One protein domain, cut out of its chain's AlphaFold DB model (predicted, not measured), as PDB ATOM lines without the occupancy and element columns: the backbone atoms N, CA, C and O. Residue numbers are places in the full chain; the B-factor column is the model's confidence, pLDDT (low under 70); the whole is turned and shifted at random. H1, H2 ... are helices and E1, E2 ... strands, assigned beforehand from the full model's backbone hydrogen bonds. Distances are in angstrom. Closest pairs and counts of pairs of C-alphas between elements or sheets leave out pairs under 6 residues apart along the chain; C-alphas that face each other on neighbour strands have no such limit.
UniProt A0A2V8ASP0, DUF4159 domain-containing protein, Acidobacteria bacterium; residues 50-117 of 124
ATOM      1  N   PHE A  50     183.921 385.267 341.411       93.50
ATOM      2  CA  PHE A  50     184.252 384.604 340.159       93.50
ATOM      3  C   PHE A  50     185.687 384.964 339.751       93.50
ATOM      4  O   PHE A  50     186.036 386.134 339.569       93.50
ATOM      5  N   THR A  51     186.521 383.945 339.583       93.31
ATOM      6  CA  THR A  51     187.930 384.078 339.213       93.31
ATOM      7  C   THR A  51     188.211 383.184 338.022       93.31
ATOM      8  O   THR A  51     187.944 381.985 338.074       93.31
ATOM      9  N   PHE A  52     188.811 383.743 336.971       92.12
ATOM     10  CA  PHE A  52     189.351 382.916 335.901       92.12
ATOM     11  C   PHE A  52     190.526 382.087 336.406       92.12
ATOM     12  O   PHE A  52     191.513 382.635 336.904       92.12
ATOM     13  N   VAL A  53     190.422 380.772 336.229       94.00
ATOM     14  CA  VAL A  53     191.532 379.836 336.392       94.00
ATOM     15  C   VAL A  53     192.086 379.497 335.018       94.00
ATOM     16  O   VAL A  53     191.371 378.938 334.192       94.00
ATOM     17  N   ARG A  54     193.362 379.796 334.773       92.88
ATOM     18  CA  ARG A  54     194.102 379.292 333.614       92.88
ATOM     19  C   ARG A  54     194.813 378.001 333.993       92.88
ATOM     20  O   ARG A  54     195.606 377.972 334.933       92.88
ATOM     21  N   LEU A  55     194.550 376.945 333.236       91.69
ATOM     22  CA  LEU A  55     195.198 375.658 333.426       91.69
ATOM     23  C   LEU A  55     196.593 375.680 332.812       91.69
ATOM     24  O   LEU A  55     196.765 375.881 331.608       91.69
ATOM     25  N   ARG A  56     197.593 375.459 333.662       89.00
ATOM     26  CA  ARG A  56     198.974 375.241 333.247       89.00
ATOM     27  C   ARG A  56     199.174 373.767 332.926       89.00
ATOM     28  O   ARG A  56     198.897 372.903 333.753       89.00
ATOM     29  N   TRP A  57     199.736 373.502 331.756       84.50
ATOM     30  CA  TRP A  57     200.113 372.163 331.321       84.50
ATOM     31  C   TRP A  57     201.494 372.202 330.646       84.50
ATOM     32  O   TRP A  57     201.873 373.207 330.046       84.50
ATOM     33  N   GLY A  58     202.282 371.134 330.791       78.81
ATOM     34  CA  GLY A  58     203.650 371.063 330.262       78.81
ATOM     35  C   GLY A  58     204.665 372.004 330.941       78.81
ATOM     36  O   GLY A  58     204.500 372.441 332.082       78.81
ATOM     37  N   GLY A  59     205.768 372.290 330.236       69.75
ATOM     38  CA  GLY A  59     206.808 373.232 330.675       69.75
ATOM     39  C   GLY A  59     206.373 374.701 330.562       69.75
ATOM     40  O   GLY A  59     205.258 374.987 330.153       69.75
ATOM     41  N   GLY A  60     207.240 375.659 330.904       69.44
ATOM     42  CA  GLY A  60     206.991 377.100 330.717       69.44
ATOM     43  C   GLY A  60     206.580 377.863 331.981       69.44
ATOM     44  O   GLY A  60     206.049 377.302 332.940       69.44
ATOM     45  N   THR A  61     206.872 379.164 331.984       71.94
ATOM     46  CA  THR A  61     206.581 380.119 333.065       71.94
ATOM     47  C   THR A  61     205.741 381.272 332.518       71.94
ATOM     48  O   THR A  61     205.640 381.442 331.307       71.94
ATOM     49  N   THR A  62     205.205 382.137 333.378       71.69
ATOM     50  CA  THR A  62     204.517 383.375 332.953       71.69
ATOM     51  C   THR A  62     205.407 384.335 332.148       71.69
ATOM     52  O   THR A  62     204.905 385.277 331.544       71.69
ATOM     53  N   GLN A  63     206.724 384.109 332.133       69.75
ATOM     54  CA  GLN A  63     207.716 384.915 331.416       69.75
ATOM     55  C   GLN A  63     208.213 384.229 330.133       69.75
ATOM     56  O   GLN A  63     208.863 384.865 329.304       69.75
ATOM     57  N   SER A  64     207.928 382.934 329.965       65.00
ATOM     58  CA  SER A  64     208.351 382.162 328.801       65.00
ATOM     59  C   SER A  64     207.565 382.602 327.572       65.00
ATOM     60  O   SER A  64     206.347 382.504 327.552       65.00
ATOM     61  N   ARG A  65     208.255 383.046 326.520       62.72
ATOM     62  CA  ARG A  65     207.658 383.297 325.194       62.72
ATOM     63  C   ARG A  65     207.945 382.164 324.206       62.72
ATOM     64  O   ARG A  65     207.948 382.382 322.998       62.72
ATOM     65  N   SER A  66     208.273 380.978 324.721       59.62
ATOM     66  CA  SER A  66     208.556 379.819 323.879       59.62
ATOM     67  C   SER A  66     207.279 379.322 323.211       59.62
ATOM     68  O   SER A  66     206.288 379.073 323.889       59.62
ATOM     69  N   TRP A  67     207.352 379.085 321.904       58.97
ATOM     70  CA  TRP A  67     206.308 378.426 321.111       58.97
ATOM     71  C   TRP A  67     206.068 376.965 321.534       58.97
ATOM     72  O   TRP A  67     205.123 376.338 321.076       58.97
ATOM     73  N   SER A  68     206.928 376.413 322.397       57.72
ATOM     74  CA  SER A  68     206.846 375.035 322.895       57.72
ATOM     75  C   SER A  68     205.953 374.865 324.132       57.72
ATOM     76  O   SER A  68     205.828 373.755 324.640       57.72
ATOM     77  N   SER A  69     205.405 375.950 324.684       61.44
ATOM     78  CA  SER A  69     204.525 375.919 325.854       61.44
ATOM     79  C   SER A  69     203.365 376.881 325.632       61.44
ATOM     80  O   SER A  69     203.443 378.066 325.948       61.44
ATOM     81  N   ALA A  70     202.302 376.353 325.033       71.88
ATOM     82  CA  ALA A  70     201.182 377.135 324.529       71.88
ATOM     83  C   ALA A  70     200.209 377.624 325.622       71.88
ATOM     84  O   ALA A  70     199.369 378.495 325.382       71.88
ATOM     85  N   TRP A  71     200.310 377.113 326.857       84.81
ATOM     86  CA  TRP A  71     199.320 377.415 327.897       84.81
ATOM     87  C   TRP A  71     199.295 378.886 328.316       84.81
ATOM     88  O   TRP A  71     198.277 379.329 328.836       84.81
ATOM     89  N   ASN A  72     200.374 379.654 328.129       85.75
ATOM     90  CA  ASN A  72     200.488 381.036 328.605       85.75
ATOM     91  C   ASN A  72     200.255 382.096 327.508       85.75
ATOM     92  O   ASN A  72     200.528 383.277 327.737       85.75
ATOM     93  N   HIS A  73     199.743 381.704 326.335       85.00
ATOM     94  CA  HIS A  73     199.474 382.642 325.246       85.00
ATOM     95  C   HIS A  73     198.549 383.783 325.684       85.00
ATOM     96  O   HIS A  73     197.503 383.563 326.303       85.00
ATOM     97  N   ASP A  74     199.000 385.006 325.384       84.81
ATOM     98  CA  ASP A  74     198.387 386.291 325.745       84.81
ATOM     99  C   ASP A  74     198.067 386.503 327.227       84.81
ATOM    100  O   ASP A  74     197.442 387.501 327.596       84.81
ATOM    101  N   TYR A  75     198.584 385.643 328.101       86.62
ATOM    102  CA  TYR A  75     198.506 385.838 329.534       86.62
ATOM    103  C   TYR A  75     199.389 387.031 329.959       86.62
ATOM    104  O   TYR A  75     200.523 387.161 329.487       86.62
ATOM    105  N   PRO A  76     198.925 387.926 330.851       87.56
ATOM    106  CA  PRO A  76     197.618 387.937 331.521       87.56
ATOM    107  C   PRO A  76     196.537 388.769 330.804       87.56
ATOM    108  O   PRO A  76     195.444 388.962 331.332       87.56
ATOM    109  N   ARG A  77     196.841 389.342 329.634       88.12
ATOM    110  CA  ARG A  77     195.956 390.304 328.954       88.12
ATOM    111  C   ARG A  77     194.635 389.678 328.515       88.12
ATOM    112  O   ARG A  77     193.612 390.353 328.584       88.12
ATOM    113  N   ALA A  78     194.656 388.423 328.065       89.25
ATOM    114  CA  ALA A  78     193.447 387.717 327.648       89.25
ATOM    115  C   ALA A  78     192.412 387.667 328.787       89.25
ATOM    116  O   ALA A  78     191.272 388.092 328.610       89.25
ATOM    117  N   GLU A  79     192.837 387.256 329.980       90.06
ATOM    118  CA  GLU A  79     192.010 387.164 331.185       90.06
ATOM    119  C   GLU A  79     191.534 388.534 331.648       90.06
ATOM    120  O   GLU A  79     190.369 388.693 331.994       90.06
ATOM    121  N   GLN A  80     192.405 389.544 331.616       90.38
ATOM    122  CA  GLN A  80     192.030 390.903 332.002       90.38
ATOM    123  C   GLN A  80     190.885 391.444 331.149       90.38
ATOM    124  O   GLN A  80     189.904 391.964 331.682       90.38
ATOM    125  N   HIS A  81     191.005 391.333 329.826       92.38
ATOM    126  CA  HIS A  81     189.973 391.823 328.921       92.38
ATOM    127  C   HIS A  81     188.704 390.978 329.011       92.38
ATOM    128  O   HIS A  81     187.612 391.539 329.038       92.38
ATOM    129  N   LEU A  82     188.828 389.654 329.125       92.19
ATOM    130  CA  LEU A  82     187.669 388.780 329.278       92.19
ATOM    131  C   LEU A  82     186.911 389.065 330.583       92.19
ATOM    132  O   LEU A  82     185.688 389.186 330.551       92.19
ATOM    133  N   SER A  83     187.610 389.266 331.707       92.81
ATOM    134  CA  SER A  83     186.987 389.674 332.972       92.81
ATOM    135  C   SER A  83     186.273 391.016 332.862       92.81
ATOM    136  O   SER A  83     185.185 391.181 333.410       92.81
ATOM    137  N   GLN A  84     186.866 391.985 332.159       94.44
ATOM    138  CA  GLN A  84     186.225 393.282 331.931       94.44
ATOM    139  C   GLN A  84     184.952 393.130 331.098       94.44
ATOM    140  O   GLN A  84     183.920 393.660 331.490       94.44
ATOM    141  N   ILE A  85     184.995 392.363 330.006       94.81
ATOM    142  CA  ILE A  85     183.824 392.099 329.161       94.81
ATOM    143  C   ILE A  85     182.721 391.402 329.967       94.81
ATOM    144  O   ILE A  85     181.575 391.841 329.931       94.81
ATOM    145  N   LEU A  86     183.048 390.357 330.734       94.38
ATOM    146  CA  LEU A  86     182.057 389.657 331.557       94.38
ATOM    147  C   LEU A  86     181.447 390.551 332.635       94.38
ATOM    148  O   LEU A  86     180.249 390.444 332.883       94.38
ATOM    149  N   ARG A  87     182.234 391.451 333.237       95.38
ATOM    150  CA  ARG A  87     181.713 392.444 334.183       95.38
ATOM    151  C   ARG A  87     180.679 393.368 333.535       95.38
ATOM    152  O   ARG A  87     179.739 393.764 334.208       95.38
ATOM    153  N   GLU A  88     180.853 393.726 332.262       97.19
ATOM    154  CA  GLU A  88     179.894 394.591 331.560       97.19
ATOM    155  C   GLU A  88     178.658 393.834 331.051       97.19
ATOM    156  O   GLU A  88     177.584 394.419 330.930       97.19
ATOM    157  N   LEU A  89     178.789 392.542 330.734       98.06
ATOM    158  CA  LEU A  89     177.710 391.750 330.128       98.06
ATOM    159  C   LEU A  89     176.891 390.925 331.127       98.06
ATOM    160  O   LEU A  89     175.828 390.419 330.772       98.06
ATOM    161  N   THR A  90     177.381 390.739 332.352       95.75
ATOM    162  CA  THR A  90     176.769 389.850 333.347       95.75
ATOM    163  C   THR A  90     176.711 390.508 334.722       95.75
ATOM    164  O   THR A  90     177.424 391.466 334.997       95.75
ATOM    165  N   TYR A  91     175.899 389.948 335.620       96.88
ATOM    166  CA  TYR A  91     175.860 390.342 337.033       96.88
ATOM    167  C   TYR A  91     176.839 389.544 337.912       96.88
ATOM    168  O   TYR A  91     176.667 389.491 339.128       96.88
ATOM    169  N   LEU A  92     177.835 388.878 337.317       94.19
ATOM    170  CA  LEU A  92     178.833 388.134 338.083       94.19
ATOM    171  C   LEU A  92     179.698 389.093 338.904       94.19
ATOM    172  O   LEU A  92     180.250 390.059 338.374       94.19
ATOM    173  N   ASP A  93     179.885 388.775 340.183       94.38
ATOM    174  CA  ASP A  93     180.930 389.396 340.991       94.38
ATOM    175  C   ASP A  93     182.286 388.795 340.594       94.38
ATOM    176  O   ASP A  93     182.677 387.735 341.081       94.38
ATOM    177  N   ILE A  94     182.949 389.422 339.619       93.56
ATOM    178  CA  ILE A  94     184.162 388.921 338.964       93.56
ATOM    179  C   ILE A  94     185.421 389.698 339.360       93.56
ATOM    180  O   ILE A  94     185.454 390.931 339.395       93.56
ATOM    181  N   HIS A  95     186.522 388.970 339.567       91.69
ATOM    182  CA  HIS A  95     187.860 389.549 339.662       91.69
ATOM    183  C   HIS A  95     188.330 390.101 338.314       91.69
ATOM    184  O   HIS A  95     188.565 389.364 337.356       91.69
ATOM    185  N   THR A  96     188.528 391.417 338.252       89.00
ATOM    186  CA  THR A  96     189.007 392.123 337.048       89.00
ATOM    187  C   THR A  96     190.493 392.472 337.073       89.00
ATOM    188  O   THR A  96     191.059 392.845 336.047       89.00
ATOM    189  N   VAL A  97     191.138 392.362 338.238       83.19
ATOM    190  CA  VAL A  97     192.542 392.758 338.442       83.19
ATOM    191  C   VAL A  97     193.498 391.569 338.305       83.19
ATOM    192  O   VAL A  97     194.671 391.764 337.994       83.19
ATOM    193  N   GLY A  98     193.015 390.345 338.514       84.56
ATOM    194  CA  GLY A  98     193.843 389.146 338.571       84.56
ATOM    195  C   GLY A  98     193.103 387.887 338.136       84.56
ATOM    196  O   GLY A  98     191.878 387.864 338.027       84.56
ATOM    197  N   SER A  99     193.880 386.834 337.921       89.50
ATOM    198  CA  SER A  99     193.430 385.473 337.632       89.50
ATOM    199  C   SER A  99     194.316 384.476 338.382       89.50
ATOM    200  O   SER A  99     195.364 384.836 338.934       89.50
ATOM    201  N   ARG A 100     193.882 383.218 338.439       91.88
ATOM    202  CA  ARG A 100     194.609 382.124 339.088       91.88
ATOM    203  C   ARG A 100     195.218 381.219 338.022       91.88
ATOM    204  O   ARG A 100     194.592 380.964 337.001       91.88
ATOM    205  N   ILE A 101     196.422 380.712 338.263       91.88
ATOM    206  CA  ILE A 101     197.015 379.640 337.456       91.88
ATOM    207  C   ILE A 101     197.080 378.403 338.341       91.88
ATOM    208  O   ILE A 101     197.703 378.477 339.396       91.88
ATOM    209  N   LEU A 102     196.467 377.303 337.908       92.44
ATOM    210  CA  LEU A 102     196.487 376.010 338.601       92.44
ATOM    211  C   LEU A 102     196.883 374.902 337.616       92.44
ATOM    212  O   LEU A 102     196.749 375.072 336.401       92.44
ATOM    213  N   SER A 103     197.383 373.777 338.123       92.00
ATOM    214  CA  SER A 103     197.516 372.542 337.340       92.00
ATOM    215  C   SER A 103     196.220 371.722 337.392       92.00
ATOM    216  O   SER A 103     195.307 372.021 338.161       92.00
ATOM    217  N   LEU A 104     196.115 370.695 336.545       91.50
ATOM    218  CA  LEU A 104     194.937 369.813 336.484       91.50
ATOM    219  C   LEU A 104     194.743 368.959 337.747       91.50
ATOM    220  O   LEU A 104     193.634 368.513 338.017       91.50
ATOM    221  N   ASP A 105     195.819 368.713 338.488       93.25
ATOM    222  CA  ASP A 105     195.867 367.923 339.719       93.25
ATOM    223  C   ASP A 105     195.831 368.783 340.994       93.25
ATOM    224  O   ASP A 105     195.911 368.247 342.099       93.25
ATOM    225  N   ASP A 106     195.702 370.106 340.860       93.88
ATOM    226  CA  ASP A 106     195.672 371.010 342.006       93.88
ATOM    227  C   ASP A 106     194.377 370.813 342.826       93.88
ATOM    228  O   ASP A 106     193.274 370.915 342.273       93.88
ATOM    229  N   PRO A 107     194.460 370.551 344.146       94.56
ATOM    230  CA  PRO A 107     193.278 370.324 344.978       94.56
ATOM    231  C   PRO A 107     192.359 371.550 345.073       94.56
ATOM    232  O   PRO A 107     191.156 371.391 345.295       94.56
ATOM    233  N   ASP A 108     192.887 372.765 344.885       93.31
ATOM    234  CA  ASP A 108     192.091 373.991 344.898       93.31
ATOM    235  C   ASP A 108     191.289 374.187 343.605       93.31
ATOM    236  O   ASP A 108     190.384 375.024 343.585       93.31
ATOM    237  N   LEU A 109     191.547 373.415 342.541       93.88
ATOM    238  CA  LEU A 109     190.855 373.556 341.255       93.88
ATOM    239  C   LEU A 109     189.330 373.468 341.408       93.88
ATOM    240  O   LEU A 109     188.601 374.250 340.802       93.88
ATOM    241  N   PHE A 110     188.846 372.592 342.292       93.50
ATOM    242  CA  PHE A 110     187.414 372.397 342.546       93.50
ATOM    243  C   PHE A 110     186.735 373.561 343.284       93.50
ATOM    244  O   PHE A 110     185.509 373.580 343.392       93.50
ATOM    245  N   ARG A 111     187.492 374.551 343.768       93.88
ATOM    246  CA  ARG A 111     186.930 375.799 344.314       93.88
ATOM    247  C   ARG A 111     186.438 376.744 343.219       93.88
ATOM    248  O   ARG A 111     185.675 377.666 343.511       93.88
ATOM    249  N   TYR A 112     186.863 376.524 341.975       93.56
ATOM    250  CA  TYR A 112     186.577 377.393 340.844       93.56
ATOM    251  C   TYR A 112     185.683 376.667 339.827       93.56
ATOM    252  O   TYR A 112     186.090 375.655 339.262       93.56
ATOM    253  N   PRO A 113     184.467 377.169 339.552       91.56
ATOM    254  CA  PRO A 113     183.494 376.452 338.725       91.56
ATOM    255  C   PRO A 113     183.848 376.423 337.230       91.56
ATOM    256  O   PRO A 113     183.269 375.637 336.484       91.56
ATOM    257  N   ILE A 114     184.759 377.289 336.775       91.88
ATOM    258  CA  ILE A 114     185.192 377.380 335.378       91.88
ATOM    259  C   ILE A 114     186.714 377.473 335.331       91.88
ATOM    260  O   ILE A 114     187.314 378.333 335.979       91.88
ATOM    261  N   ALA A 115     187.323 376.630 334.499       93.19
ATOM    262  CA  ALA A 115     188.741 376.668 334.184       93.19
ATOM    263  C   ALA A 115     188.946 376.770 332.665       93.19
ATOM    264  O   ALA A 115     188.253 376.118 331.883       93.19
ATOM    265  N   LEU A 116     189.895 377.607 332.253       90.94
ATOM    266  CA  LEU A 116     190.282 377.837 330.868       90.94
ATOM    267  C   LEU A 116     191.554 377.050 330.558       90.94
ATOM    268  O   LEU A 116     192.583 377.231 331.209       90.94
ATOM    269  N   MET A 117     191.501 376.226 329.518       89.00
ATOM    270  CA  MET A 117     192.661 375.542 328.958       89.00
ATOM    271  C   MET A 117     192.890 376.029 327.531       89.00
ATOM    272  O   MET A 117     191.943 376.130 326.754       89.00
TER     273      MET A 117
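What this domain is: This is residues 50 to 117 of the 124 residues of the protein "DUF4159 domain-containing protein" of Acidobacteria bacterium (UniProt A0A2V8ASP0). With little regular structure, two short parallel strands, E1 and E2, lie side by side in the middle, with helix H1 near the beginning of E2, little H2 near its end, and loop 56 to 76 at one end of the longest axis. The 68 printed residues hold E1, H1, E2, H2 in order, mixed class, 26 residues in named elements. The whole is compact, radius of gyration of the C-alphas 12.5 A, spanning 37 by 26 by 15 A.

How they stand to each other: E1, residues 53 to 55, and E2, residues 98 to 102, are parallel neighbours at 37 degrees; N 54 and O 100, 2.8 A apart, are within hydrogen-bond range. With H1, residues 77 to 89, between them, they form a strand-helix-strand unit with a right-handed crossover. The closest C-alphas of H1 and E2 are those of Glu 79 and Ser 99, 6.8 A; of E2 and H2, residues 107 to 111, Leu 102 and Leu 109, 6.7 A. H1 and H2 are apart. Every O i to N i+4 pair is within range in H1; in H2 0 of 1, and 1 of 2 O i to N i+3 pairs.

Where its parts are: E1, 6.3 A, begins at C-alpha 53 (191.532, 379.836, 336.392). H1 is 18.3 A long, E2 13.4 A; H2, 8.4 A, ends at C-alpha 111 (186.930, 375.799, 344.314).

The domain as a whole: The printed part has no cut. The link E1 to H1 is long, 21 residues. Residues 59 to 60 and 63 to 69 have pLDDT under 70.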